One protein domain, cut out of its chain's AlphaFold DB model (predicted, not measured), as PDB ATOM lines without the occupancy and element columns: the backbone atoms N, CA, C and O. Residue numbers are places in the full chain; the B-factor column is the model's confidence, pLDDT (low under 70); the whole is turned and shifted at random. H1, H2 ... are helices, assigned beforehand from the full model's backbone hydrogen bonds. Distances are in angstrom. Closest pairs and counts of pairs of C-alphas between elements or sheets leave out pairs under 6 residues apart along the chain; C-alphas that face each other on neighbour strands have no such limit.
ATOM      1  N   SER A  32     300.100 366.275 424.595       72.94
ATOM      2  CA  SER A  32     301.527 366.433 424.874       72.94
ATOM      3  C   SER A  32     301.778 367.152 426.201       72.94
ATOM      4  O   SER A  32     302.663 366.734 426.942       72.94
ATOM      5  N   GLU A  33     300.979 368.159 426.587       68.00
ATOM      6  CA  GLU A  33     301.093 368.742 427.935       68.00
ATOM      7  C   GLU A  33     300.642 367.753 429.014       68.00
ATOM      8  O   GLU A  33     301.291 367.674 430.060       68.00
ATOM      9  N   LYS A  34     299.575 366.980 428.766       76.62
ATOM     10  CA  LYS A  34     299.100 365.933 429.684       76.62
ATOM     11  C   LYS A  34     300.146 364.830 429.861       76.62
ATOM     12  O   LYS A  34     300.515 364.527 430.991       76.62
ATOM     13  N   ASP A  35     300.674 364.283 428.770       77.94
ATOM     14  CA  ASP A  35     301.732 363.268 428.785       77.94
ATOM     15  C   ASP A  35     303.047 363.815 429.370       77.94
ATOM     16  O   ASP A  35     303.681 363.145 430.181       77.94
ATOM     17  N   ARG A  36     303.430 365.068 429.081       75.50
ATOM     18  CA  ARG A  36     304.579 365.735 429.723       75.50
ATOM     19  C   ARG A  36     304.389 365.872 431.234       75.50
ATOM     20  O   ARG A  36     305.364 365.733 431.969       75.50
ATOM     21  N   LEU A  37     303.171 366.140 431.708       74.62
ATOM     22  CA  LEU A  37     302.868 366.229 433.138       74.62
ATOM     23  C   LEU A  37     302.804 364.849 433.800       74.62
ATOM     24  O   LEU A  37     303.379 364.694 434.868       74.62
ATOM     25  N   GLU A  38     302.238 363.829 433.157       82.88
ATOM     26  CA  GLU A  38     302.225 362.450 433.673       82.88
ATOM     27  C   GLU A  38     303.629 361.817 433.665       82.88
ATOM     28  O   GLU A  38     304.022 361.153 434.627       82.88
ATOM     29  N   LYS A  39     304.445 362.077 432.636       88.44
ATOM     30  CA  LYS A  39     305.882 361.745 432.614       88.44
ATOM     31  C   LYS A  39     306.663 362.568 433.639       88.44
ATOM     32  O   LYS A  39     307.583 362.036 434.256       88.44
ATOM     33  N   GLY A  40     306.303 363.833 433.844       83.25
ATOM     34  CA  GLY A  40     306.882 364.709 434.864       83.25
ATOM     35  C   GLY A  40     306.608 364.211 436.283       83.25
ATOM     36  O   GLY A  40     307.534 364.106 437.081       83.25
ATOM     37  N   GLU A  41     305.369 363.817 436.573       87.25
ATOM     38  CA  GLU A  41     304.953 363.249 437.854       87.25
ATOM     39  C   GLU A  41     305.599 361.880 438.094       87.25
ATOM     40  O   GLU A  41     306.143 361.647 439.169       87.25
ATOM     41  N   LYS A  42     305.644 360.999 437.082       90.94
ATOM     42  CA  LYS A  42     306.369 359.719 437.166       90.94
ATOM     43  C   LYS A  42     307.857 359.933 437.459       90.94
ATOM     44  O   LYS A  42     308.379 359.305 438.378       90.94
ATOM     45  N   ARG A  43     308.522 360.863 436.759       87.56
ATOM     46  CA  ARG A  43     309.924 361.246 437.025       87.56
ATOM     47  C   ARG A  43     310.106 361.843 438.424       87.56
ATOM     48  O   ARG A  43     311.089 361.528 439.083       87.56
ATOM     49  N   TYR A  44     309.169 362.663 438.897       90.44
ATOM     50  CA  TYR A  44     309.193 363.242 440.243       90.44
ATOM     51  C   TYR A  44     309.024 362.175 441.333       90.44
ATOM     52  O   TYR A  44     309.815 362.133 442.272       90.44
ATOM     53  N   LYS A  45     308.059 361.259 441.184       93.81
ATOM     54  CA  LYS A  45     307.846 360.134 442.106       93.81
ATOM     55  C   LYS A  45     309.055 359.188 442.111       93.81
ATOM     56  O   LYS A  45     309.550 358.853 443.182       93.81
ATOM     57  N   GLN A  46     309.623 358.860 440.945       93.62
ATOM     58  CA  GLN A  46     310.889 358.115 440.835       93.62
ATOM     59  C   GLN A  46     312.064 358.836 441.515       93.62
ATOM     60  O   GLN A  46     312.823 358.204 442.245       93.62
ATOM     61  N   PHE A  47     312.199 360.153 441.330       92.44
ATOM     62  CA  PHE A  47     313.225 360.962 441.993       92.44
ATOM     63  C   PHE A  47     313.073 360.946 443.523       92.44
ATOM     64  O   PHE A  47     314.058 360.744 444.231       92.44
ATOM     65  N   VAL A  48     311.850 361.094 444.042       95.69
ATOM     66  CA  VAL A  48     311.571 361.036 445.486       95.69
ATOM     67  C   VAL A  48     311.871 359.646 446.064       95.69
ATOM     68  O   VAL A  48     312.510 359.560 447.109       95.69
ATOM     69  N   ILE A  49     311.505 358.561 445.366       94.56
ATOM     70  CA  ILE A  49     311.854 357.180 445.761       94.56
ATOM     71  C   ILE A  49     313.377 356.978 445.774       94.56
ATOM     72  O   ILE A  49     313.920 356.422 446.728       94.56
ATOM     73  N   GLY A  50     314.077 357.454 444.739       93.25
ATOM     74  CA  GLY A  50     315.532 357.329 444.612       93.25
ATOM     75  C   GLY A  50     316.323 358.070 445.696       93.25
ATOM     76  O   GLY A  50     317.438 357.670 446.001       93.25
ATOM     77  N   ASN A  51     315.736 359.096 446.319       95.56
ATOM     78  CA  ASN A  51     316.349 359.891 447.391       95.56
ATOM     79  C   ASN A  51     315.691 359.620 448.766       95.56
ATOM     80  O   ASN A  51     315.732 360.471 449.658       95.56
ATOM     81  N   ARG A  52     315.078 358.437 448.957       95.31
ATOM     82  CA  ARG A  52     314.367 358.048 450.196       95.31
ATOM     83  C   ARG A  52     315.204 358.176 451.472       95.31
ATOM     84  O   ARG A  52     314.665 358.472 452.530       95.31
ATOM     85  N   GLU A  53     316.517 358.010 451.362       94.19
ATOM     86  CA  GLU A  53     317.502 358.195 452.436       94.19
ATOM     87  C   GLU A  53     317.502 359.604 453.055       94.19
ATOM     88  O   GLU A  53     317.905 359.774 454.204       94.19
ATOM     89  N   TRP A  54     317.014 360.620 452.336       93.81
ATOM     90  CA  TRP A  54     316.862 361.981 452.860       93.81
ATOM     91  C   TRP A  54     315.431 362.270 453.333       93.81
ATOM     92  O   TRP A  54     315.119 363.410 453.674       93.81
ATOM     93  N   LEU A  55     314.545 361.280 453.400       96.44
ATOM     94  CA  LEU A  55     313.184 361.441 453.913       96.44
ATOM     95  C   LEU A  55     313.088 360.942 455.350       96.44
ATOM     96  O   LEU A  55     313.635 359.895 455.692       96.44
ATOM     97  N   ASP A  56     312.373 361.677 456.196       96.06
ATOM     98  CA  ASP A  56     312.135 361.238 457.573       96.06
ATOM     99  C   ASP A  56     311.237 359.983 457.586       96.06
ATOM    100  O   ASP A  56     310.333 359.851 456.760       96.06
ATOM    101  N   VAL A  57     311.471 359.051 458.519       96.38
ATOM    102  CA  VAL A  57     310.870 357.697 458.506       96.38
ATOM    103  C   VAL A  57     309.335 357.728 458.415       96.38
ATOM    104  O   VAL A  57     308.744 357.020 457.600       96.38
ATOM    105  N   ASN A  58     308.686 358.619 459.168       95.12
ATOM    106  CA  ASN A  58     307.226 358.784 459.158       95.12
ATOM    107  C   ASN A  58     306.693 359.223 457.781       95.12
ATOM    108  O   ASN A  58     305.598 358.836 457.378       95.12
ATOM    109  N   LEU A  59     307.476 360.012 457.038       95.62
ATOM    110  CA  LEU A  59     307.123 360.460 455.693       95.62
ATOM    111  C   LEU A  59     307.326 359.343 454.662       95.62
ATOM    112  O   LEU A  59     306.499 359.196 453.767       95.62
ATOM    113  N   GLN A  60     308.352 358.498 454.825       96.50
ATOM    114  CA  GLN A  60     308.504 357.276 454.020       96.50
ATOM    115  C   GLN A  60     307.297 356.337 454.199       96.50
ATOM    116  O   GLN A  60     306.740 355.857 453.213       96.50
ATOM    117  N   ALA A  61     306.830 356.144 455.438       94.56
ATOM    118  CA  ALA A  61     305.641 355.340 455.726       94.56
ATOM    119  C   ALA A  61     304.361 355.909 455.079       94.56
ATOM    120  O   ALA A  61     303.528 355.149 454.587       94.56
ATOM    121  N   ASN A  62     304.202 357.236 455.024       94.56
ATOM    122  CA  ASN A  62     303.045 357.859 454.370       94.56
ATOM    123  C   ASN A  62     303.138 357.858 452.831       94.56
ATOM    124  O   ASN A  62     302.108 357.754 452.166       94.56
ATOM    125  N   LEU A  63     304.344 357.869 452.250       95.81
ATOM    126  CA  LEU A  63     304.533 357.648 450.807       95.81
ATOM    127  C   LEU A  63     304.133 356.230 450.382       95.81
ATOM    128  O   LEU A  63     303.529 356.067 449.323       95.81
ATOM    129  N   ILE A  64     304.408 355.218 451.214       92.81
ATOM    130  CA  ILE A  64     303.958 353.832 450.984       92.81
ATOM    131  C   ILE A  64     302.422 353.740 451.001       92.81
ATOM    132  O   ILE A  64     301.848 353.005 450.203       92.81
ATOM    133  N   LYS A  65     301.744 354.544 451.833       93.31
ATOM    134  CA  LYS A  65     300.272 354.679 451.844       93.31
ATOM    135  C   LYS A  65     299.703 355.442 450.634       93.31
ATOM    136  O   LYS A  65     298.488 355.552 450.511       93.31
ATOM    137  N   GLY A  66     300.548 355.973 449.747       90.69
ATOM    138  CA  GLY A  66     300.132 356.604 448.492       90.69
ATOM    139  C   GLY A  66     299.599 358.039 448.602       90.69
ATOM    140  O   GLY A  66     299.129 358.569 447.597       90.69
ATOM    141  N   ASP A  67     299.693 358.687 449.768       90.88
ATOM    142  CA  ASP A  67     299.194 360.053 449.968       90.88
ATOM    143  C   ASP A  67     299.886 361.070 449.037       90.88
ATOM    144  O   ASP A  67     301.110 361.233 449.049       90.88
ATOM    145  N   ASN A  68     299.080 361.792 448.251       86.06
ATOM    146  CA  ASN A  68     299.540 362.811 447.309       86.06
ATOM    147  C   ASN A  68     300.224 364.001 447.992       86.06
ATOM    148  O   ASN A  68     301.140 364.579 447.401       86.06
ATOM    149  N   ASP A  69     299.838 364.358 449.220       90.00
ATOM    150  CA  ASP A  69     300.443 365.502 449.900       90.00
ATOM    151  C   ASP A  69     301.820 365.159 450.495       90.00
ATOM    152  O   ASP A  69     302.769 365.946 450.411       90.00
ATOM    153  N   SER A  70     301.996 363.919 450.957       94.81
ATOM    154  CA  SER A  70     303.292 363.363 451.354       94.81
ATOM    155  C   SER A  70     304.333 363.419 450.228       94.81
ATOM    156  O   SER A  70     305.490 363.742 450.505       94.81
ATOM    157  N   TRP A  71     303.958 363.220 448.953       92.81
ATOM    158  CA  TRP A  71     304.884 363.417 447.820       92.81
ATOM    159  C   TRP A  71     305.393 364.865 447.731       92.81
ATOM    160  O   TRP A  71     306.593 365.081 447.547       92.81
ATOM    161  N   ARG A  72     304.511 365.858 447.927       93.75
ATOM    162  CA  ARG A  72     304.861 367.292 447.931       93.75
ATOM    163  C   ARG A  72     305.789 367.646 449.096       93.75
ATOM    164  O   ARG A  72     306.770 368.370 448.906       93.75
ATOM    165  N   VAL A  73     305.511 367.131 450.294       94.00
ATOM    166  CA  VAL A  73     306.366 367.334 451.477       94.00
ATOM    167  C   VAL A  73     307.735 366.667 451.285       94.00
ATOM    168  O   VAL A  73     308.758 367.269 451.613       94.00
ATOM    169  N   ALA A  74     307.780 365.477 450.684       96.38
ATOM    170  CA  ALA A  74     309.010 364.729 450.445       96.38
ATOM    171  C   ALA A  74     309.974 365.452 449.493       96.38
ATOM    172  O   ALA A  74     311.155 365.602 449.815       96.38
ATOM    173  N   GLY A  75     309.481 365.998 448.375       94.50
ATOM    174  CA  GLY A  75     310.310 366.815 447.483       94.50
ATOM    175  C   GLY A  75     310.894 368.058 448.168       94.50
ATOM    176  O   GLY A  75     312.052 368.403 447.929       94.50
ATOM    177  N   ASN A  76     310.141 368.690 449.078       92.75
ATOM    178  CA  ASN A  76     310.645 369.803 449.887       92.75
ATOM    179  C   ASN A  76     311.729 369.353 450.883       92.75
ATOM    180  O   ASN A  76     312.748 370.033 451.011       92.75
ATOM    181  N   GLN A  77     311.556 368.212 451.566       95.25
ATOM    182  CA  GLN A  77     312.588 367.668 452.463       95.25
ATOM    183  C   GLN A  77     313.888 367.354 451.715       95.25
ATOM    184  O   GLN A  77     314.958 367.780 452.155       95.25
ATOM    185  N   ILE A  78     313.785 366.673 450.569       94.81
ATOM    186  CA  ILE A  78     314.915 366.366 449.686       94.81
ATOM    187  C   ILE A  78     315.615 367.659 449.263       94.81
ATOM    188  O   ILE A  78     316.820 367.779 449.470       94.81
ATOM    189  N   HIS A  79     314.879 368.662 448.773       90.12
ATOM    190  CA  HIS A  79     315.461 369.949 448.383       90.12
ATOM    191  C   HIS A  79     316.224 370.622 449.538       90.12
ATOM    192  O   HIS A  79     317.375 371.022 449.362       90.12
ATOM    193  N   TYR A  80     315.632 370.716 450.733       88.69
ATOM    194  CA  TYR A  80     316.291 371.360 451.874       88.69
ATOM    195  C   TYR A  80     317.489 370.578 452.422       88.69
ATOM    196  O   TYR A  80     318.427 371.207 452.912       88.69
ATOM    197  N   LYS A  81     317.491 369.241 452.353       90.56
ATOM    198  CA  LYS A  81     318.642 368.419 452.764       90.56
ATOM    199  C   LYS A  81     319.758 368.458 451.715       90.56
ATOM    200  O   LYS A  81     320.896 368.715 452.093       90.56
ATOM    201  N   LEU A  82     319.444 368.383 450.420       85.44
ATOM    202  CA  LEU A  82     320.398 368.591 449.316       85.44
ATOM    203  C   LEU A  82     321.076 369.974 449.444       85.44
ATOM    204  O   LEU A  82     322.301 370.073 449.506       85.44
ATOM    205  N   MET A  83     320.292 371.042 449.633       79.69
ATOM    206  CA  MET A  83     320.784 372.417 449.843       79.69
ATOM    207  C   MET A  83     321.560 372.647 451.155       79.69
ATOM    208  O   MET A  83     322.175 373.704 451.307       79.69
ATOM    209  N   ARG A  84     321.521 371.708 452.112       82.19
ATOM    210  CA  ARG A  84     322.315 371.741 453.358       82.19
ATOM    211  C   ARG A  84     323.563 370.862 453.291       82.19
ATOM    212  O   ARG A  84     324.556 371.213 453.919       82.19
ATOM    213  N   ASN A  85     323.495 369.752 452.559       77.81
ATOM    214  CA  ASN A  85     324.550 368.746 452.491       77.81
ATOM    215  C   ASN A  85     325.562 369.014 451.369       77.81
ATOM    216  O   ASN A  85     326.688 368.550 451.488       77.81
ATOM    217  N   MET A  86     325.210 369.780 450.325       71.88
ATOM    218  CA  MET A  86     326.179 370.212 449.308       71.88
ATOM    219  C   MET A  86     327.323 371.015 449.939       71.88
ATOM    220  O   MET A  86     327.174 372.209 450.228       71.88
ATOM    221  N   ASN A  87     328.500 370.396 450.074       67.06
ATOM    222  CA  ASN A  87     329.725 371.164 450.238       67.06
ATOM    223  C   ASN A  87     329.941 372.013 448.983       67.06
ATOM    224  O   ASN A  87     329.737 371.566 447.854       67.06
ATOM    225  N   LYS A  88     330.420 373.247 449.169       67.00
ATOM    226  CA  LYS A  88     330.619 374.186 448.053       67.00
ATOM    227  C   LYS A  88     331.581 373.646 446.977       67.00
ATOM    228  O   LYS A  88     331.436 374.020 445.820       67.00
ATOM    229  N   LYS A  89     332.515 372.761 447.354       64.50
ATOM    230  CA  LYS A  89     333.418 372.056 446.429       64.50
ATOM    231  C   LYS A  89     332.691 371.039 445.548       64.50
ATOM    232  O   LYS A  89     332.730 371.174 444.336       64.50
ATOM    233  N   GLU A  90     331.950 370.104 446.143       66.75
ATOM    234  CA  GLU A  90     331.202 369.062 445.413       66.75
ATOM    235  C   GLU A  90     330.215 369.673 444.404       66.75
ATOM    236  O   GLU A  90     330.100 369.200 443.278       66.75
ATOM    237  N   TYR A  91     329.572 370.792 444.764       65.94
ATOM    238  CA  TYR A  91     328.714 371.565 443.855       65.94
ATOM    239  C   TYR A  91     329.466 372.213 442.673       65.94
ATOM    240  O   TYR A  91     328.897 372.435 441.602       65.94
ATOM    241  N   GLU A  92     330.737 372.565 442.864       66.69
ATOM    242  CA  GLU A  92     331.579 373.163 441.827       66.69
ATOM    243  C   GLU A  92     332.255 372.101 440.944       66.69
ATOM    244  O   GLU A  92     332.511 372.394 439.773       66.69
ATOM    245  N   GLU A  93     332.444 370.886 441.468       75.12
ATOM    246  CA  GLU A  93     333.130 369.747 440.844       75.12
ATOM    247  C   GLU A  93     332.177 368.797 440.073       75.12
ATOM    248  O   GLU A  93     332.513 368.405 438.955       75.12
ATOM    249  N   ASP A  94     330.970 368.472 440.570       73.56
ATOM    250  CA  ASP A  94     330.013 367.612 439.842       73.56
ATOM    251  C   ASP A  94     329.033 368.392 438.940       73.56
ATOM    252  O   ASP A  94     328.071 369.038 439.375       73.56
ATOM    253  N   ALA A  95     329.225 368.243 437.627       71.81
ATOM    254  CA  ALA A  95     328.371 368.823 436.595       71.81
ATOM    255  C   ALA A  95     326.912 368.312 436.614       71.81
ATOM    256  O   ALA A  95     326.013 369.050 436.197       71.81
ATOM    257  N   LYS A  96     326.637 367.090 437.103       70.94
ATOM    258  CA  LYS A  96     325.258 366.573 437.209       70.94
ATOM    259  C   LYS A  96     324.479 367.328 438.284       70.94
ATOM    260  O   LYS A  96     323.376 367.811 438.017       70.94
ATOM    261  N   THR A  97     325.082 367.497 439.458       65.69
ATOM    262  CA  THR A  97     324.520 368.274 440.569       65.69
ATOM    263  C   THR A  97     324.304 369.747 440.186       65.69
ATOM    264  O   THR A  97     323.251 370.313 440.494       65.69
ATOM    265  N   ARG A  98     325.224 370.355 439.419       66.88
ATOM    266  CA  ARG A  98     325.068 371.727 438.894       66.88
ATOM    267  C   ARG A  98     323.841 371.870 437.974       66.88
ATOM    268  O   ARG A  98     322.991 372.726 438.224       66.88
ATOM    269  N   ASN A  99     323.689 370.991 436.977       67.00
ATOM    270  CA  ASN A  99     322.541 370.995 436.052       67.00
ATOM    271  C   ASN A  99     321.187 370.846 436.773       67.00
ATOM    272  O   ASN A  99     320.209 371.500 436.407       67.00
ATOM    273  N   TYR A 100     321.123 370.008 437.814       63.06
ATOM    274  CA  TYR A 100     319.914 369.821 438.623       63.06
ATOM    275  C   TYR A 100     319.492 371.110 439.351       63.06
ATOM    276  O   TYR A 100     318.314 371.483 439.340       63.06
ATOM    277  N   VAL A 101     320.448 371.833 439.943       61.38
ATOM    278  CA  VAL A 101     320.176 373.098 440.644       61.38
ATOM    279  C   VAL A 101     319.756 374.204 439.671       61.38
ATOM    280  O   VAL A 101     318.825 374.950 439.973       61.38
ATOM    281  N   GLU A 102     320.352 374.291 438.480       65.56
ATOM    282  CA  GLU A 102     319.934 375.259 437.452       65.56
ATOM    283  C   GLU A 102     318.534 374.972 436.883       65.56
ATOM    284  O   GLU A 102     317.774 375.905 436.599       65.56
ATOM    285  N   ALA A 103     318.150 373.696 436.764       63.34
ATOM    286  CA  ALA A 103     316.793 373.308 436.388       63.34
ATOM    287  C   ALA A 103     315.761 373.721 437.456       63.34
ATOM    288  O   ALA A 103     314.726 374.296 437.115       63.34
ATOM    289  N   LEU A 104     316.058 373.506 438.745       53.66
ATOM    290  CA  LEU A 104     315.196 373.933 439.859       53.66
ATOM    291  C   LEU A 104     315.101 375.456 440.017       53.66
ATOM    292  O   LEU A 104     314.045 375.970 440.379       53.66
ATOM    293  N   LEU A 105     316.190 376.187 439.763       59.41
ATOM    294  CA  LEU A 105     316.210 377.652 439.824       59.41
ATOM    295  C   LEU A 105     315.592 378.317 438.580       59.41
ATOM    296  O   LEU A 105     315.473 379.542 438.545       59.41
ATOM    297  N   GLY A 106     315.189 377.536 437.571       48.56
ATOM    298  CA  GLY A 106     314.512 378.025 436.368       48.56
ATOM    299  C   GLY A 106     315.387 378.889 435.454       48.56
ATOM    300  O   GLY A 106     314.859 379.642 434.637       48.56
TER     301      GLY A 106
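What this domain is: This is residues 32 to 106 of the 660 residues of the protein "RRM domain-containing protein" of Daucus carota subsp. sativus (UniProt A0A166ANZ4). Two long helices, H1 and H3, make an angled frame: H1 meets the side of H3 with its residues 45 to 48, and its residues 32 to 40 stick out into open space. H2 and H3 fold against each other as a helical hairpin, while beyond the far end of H3 the short H4 turns a corner into H5, which folds back over H3, near it but with no pair of C-alphas within 8 A, and stays apart from H1. The printed part has 75 residues with five named helices, in the order H1 H2 H3 H4 H5, and no named strand; the class is all helix. It is flat, spanning 38 by 36 by 16 A, and only just loose, close to compact, with a radius of gyration of the C-alphas of 13.7 A.

Where its parts are: H1, the longest helix by residues, has 19, residues 32 to 50, and measures 25.9 A from first to last C-alpha, starting at C-alpha 32 (301.527, 366.433, 424.874). H3, residues 68 to 85, measures 26.2 A and ends at C-alpha 85 (324.550, 368.746, 452.491). H2 is residues 57 to 64, 10.9 A. H4 is residues 88 to 93, 8.8 A. H5 is residues 95 to 104, 14.5 A, and ends at C-alpha 104 (315.196, 373.933, 439.859).

How they stand to each other: H1 touches H3 with residues 45 to 48 alone, on residues 71 to 78 of H3. The closest C-alphas are those of Val 48 and Gly 75, 6.2 A apart. The two run the same way at a steep tilt of 60 degrees. H2 touches H3, whose part in this is residues 70 to 74 alone; the closest C-alphas, of Leu 63 and Ser 70, are 5.9 A apart. They form a helical hairpin, opposite ways at a steep tilt of 43 degrees. H1 and H2 are near each other, and so are H3 and H5. H4 and H5 touch only at the corner by their link, and only just, with 3 pairs of C-alphas within 8 A; the closest are those of Tyr 91 and Arg 98, 6.2 A apart. H5 and H4 are each apart from H1 and from H2. In H1, H2, H4 and H5 every O i to N i+4 pair is within hydrogen-bond range, and in H3 13 of 14 are.

The domain as a whole: The C-alphas farthest apart are those of Ser 32 and Lys 89, 38.9 A. Residues 32 to 40 of H1 stand free; the body without them spans 38 by 22 by 16 A. The printed part has no cut. The link from H1 to H2 is short, and those from H2 to H3, H3 to H4 and H4 to H5 are tight. The mean pLDDT of the printed part is 83.0; residue 33, residues 87 to 92 and residues 97 to 106 are under 70.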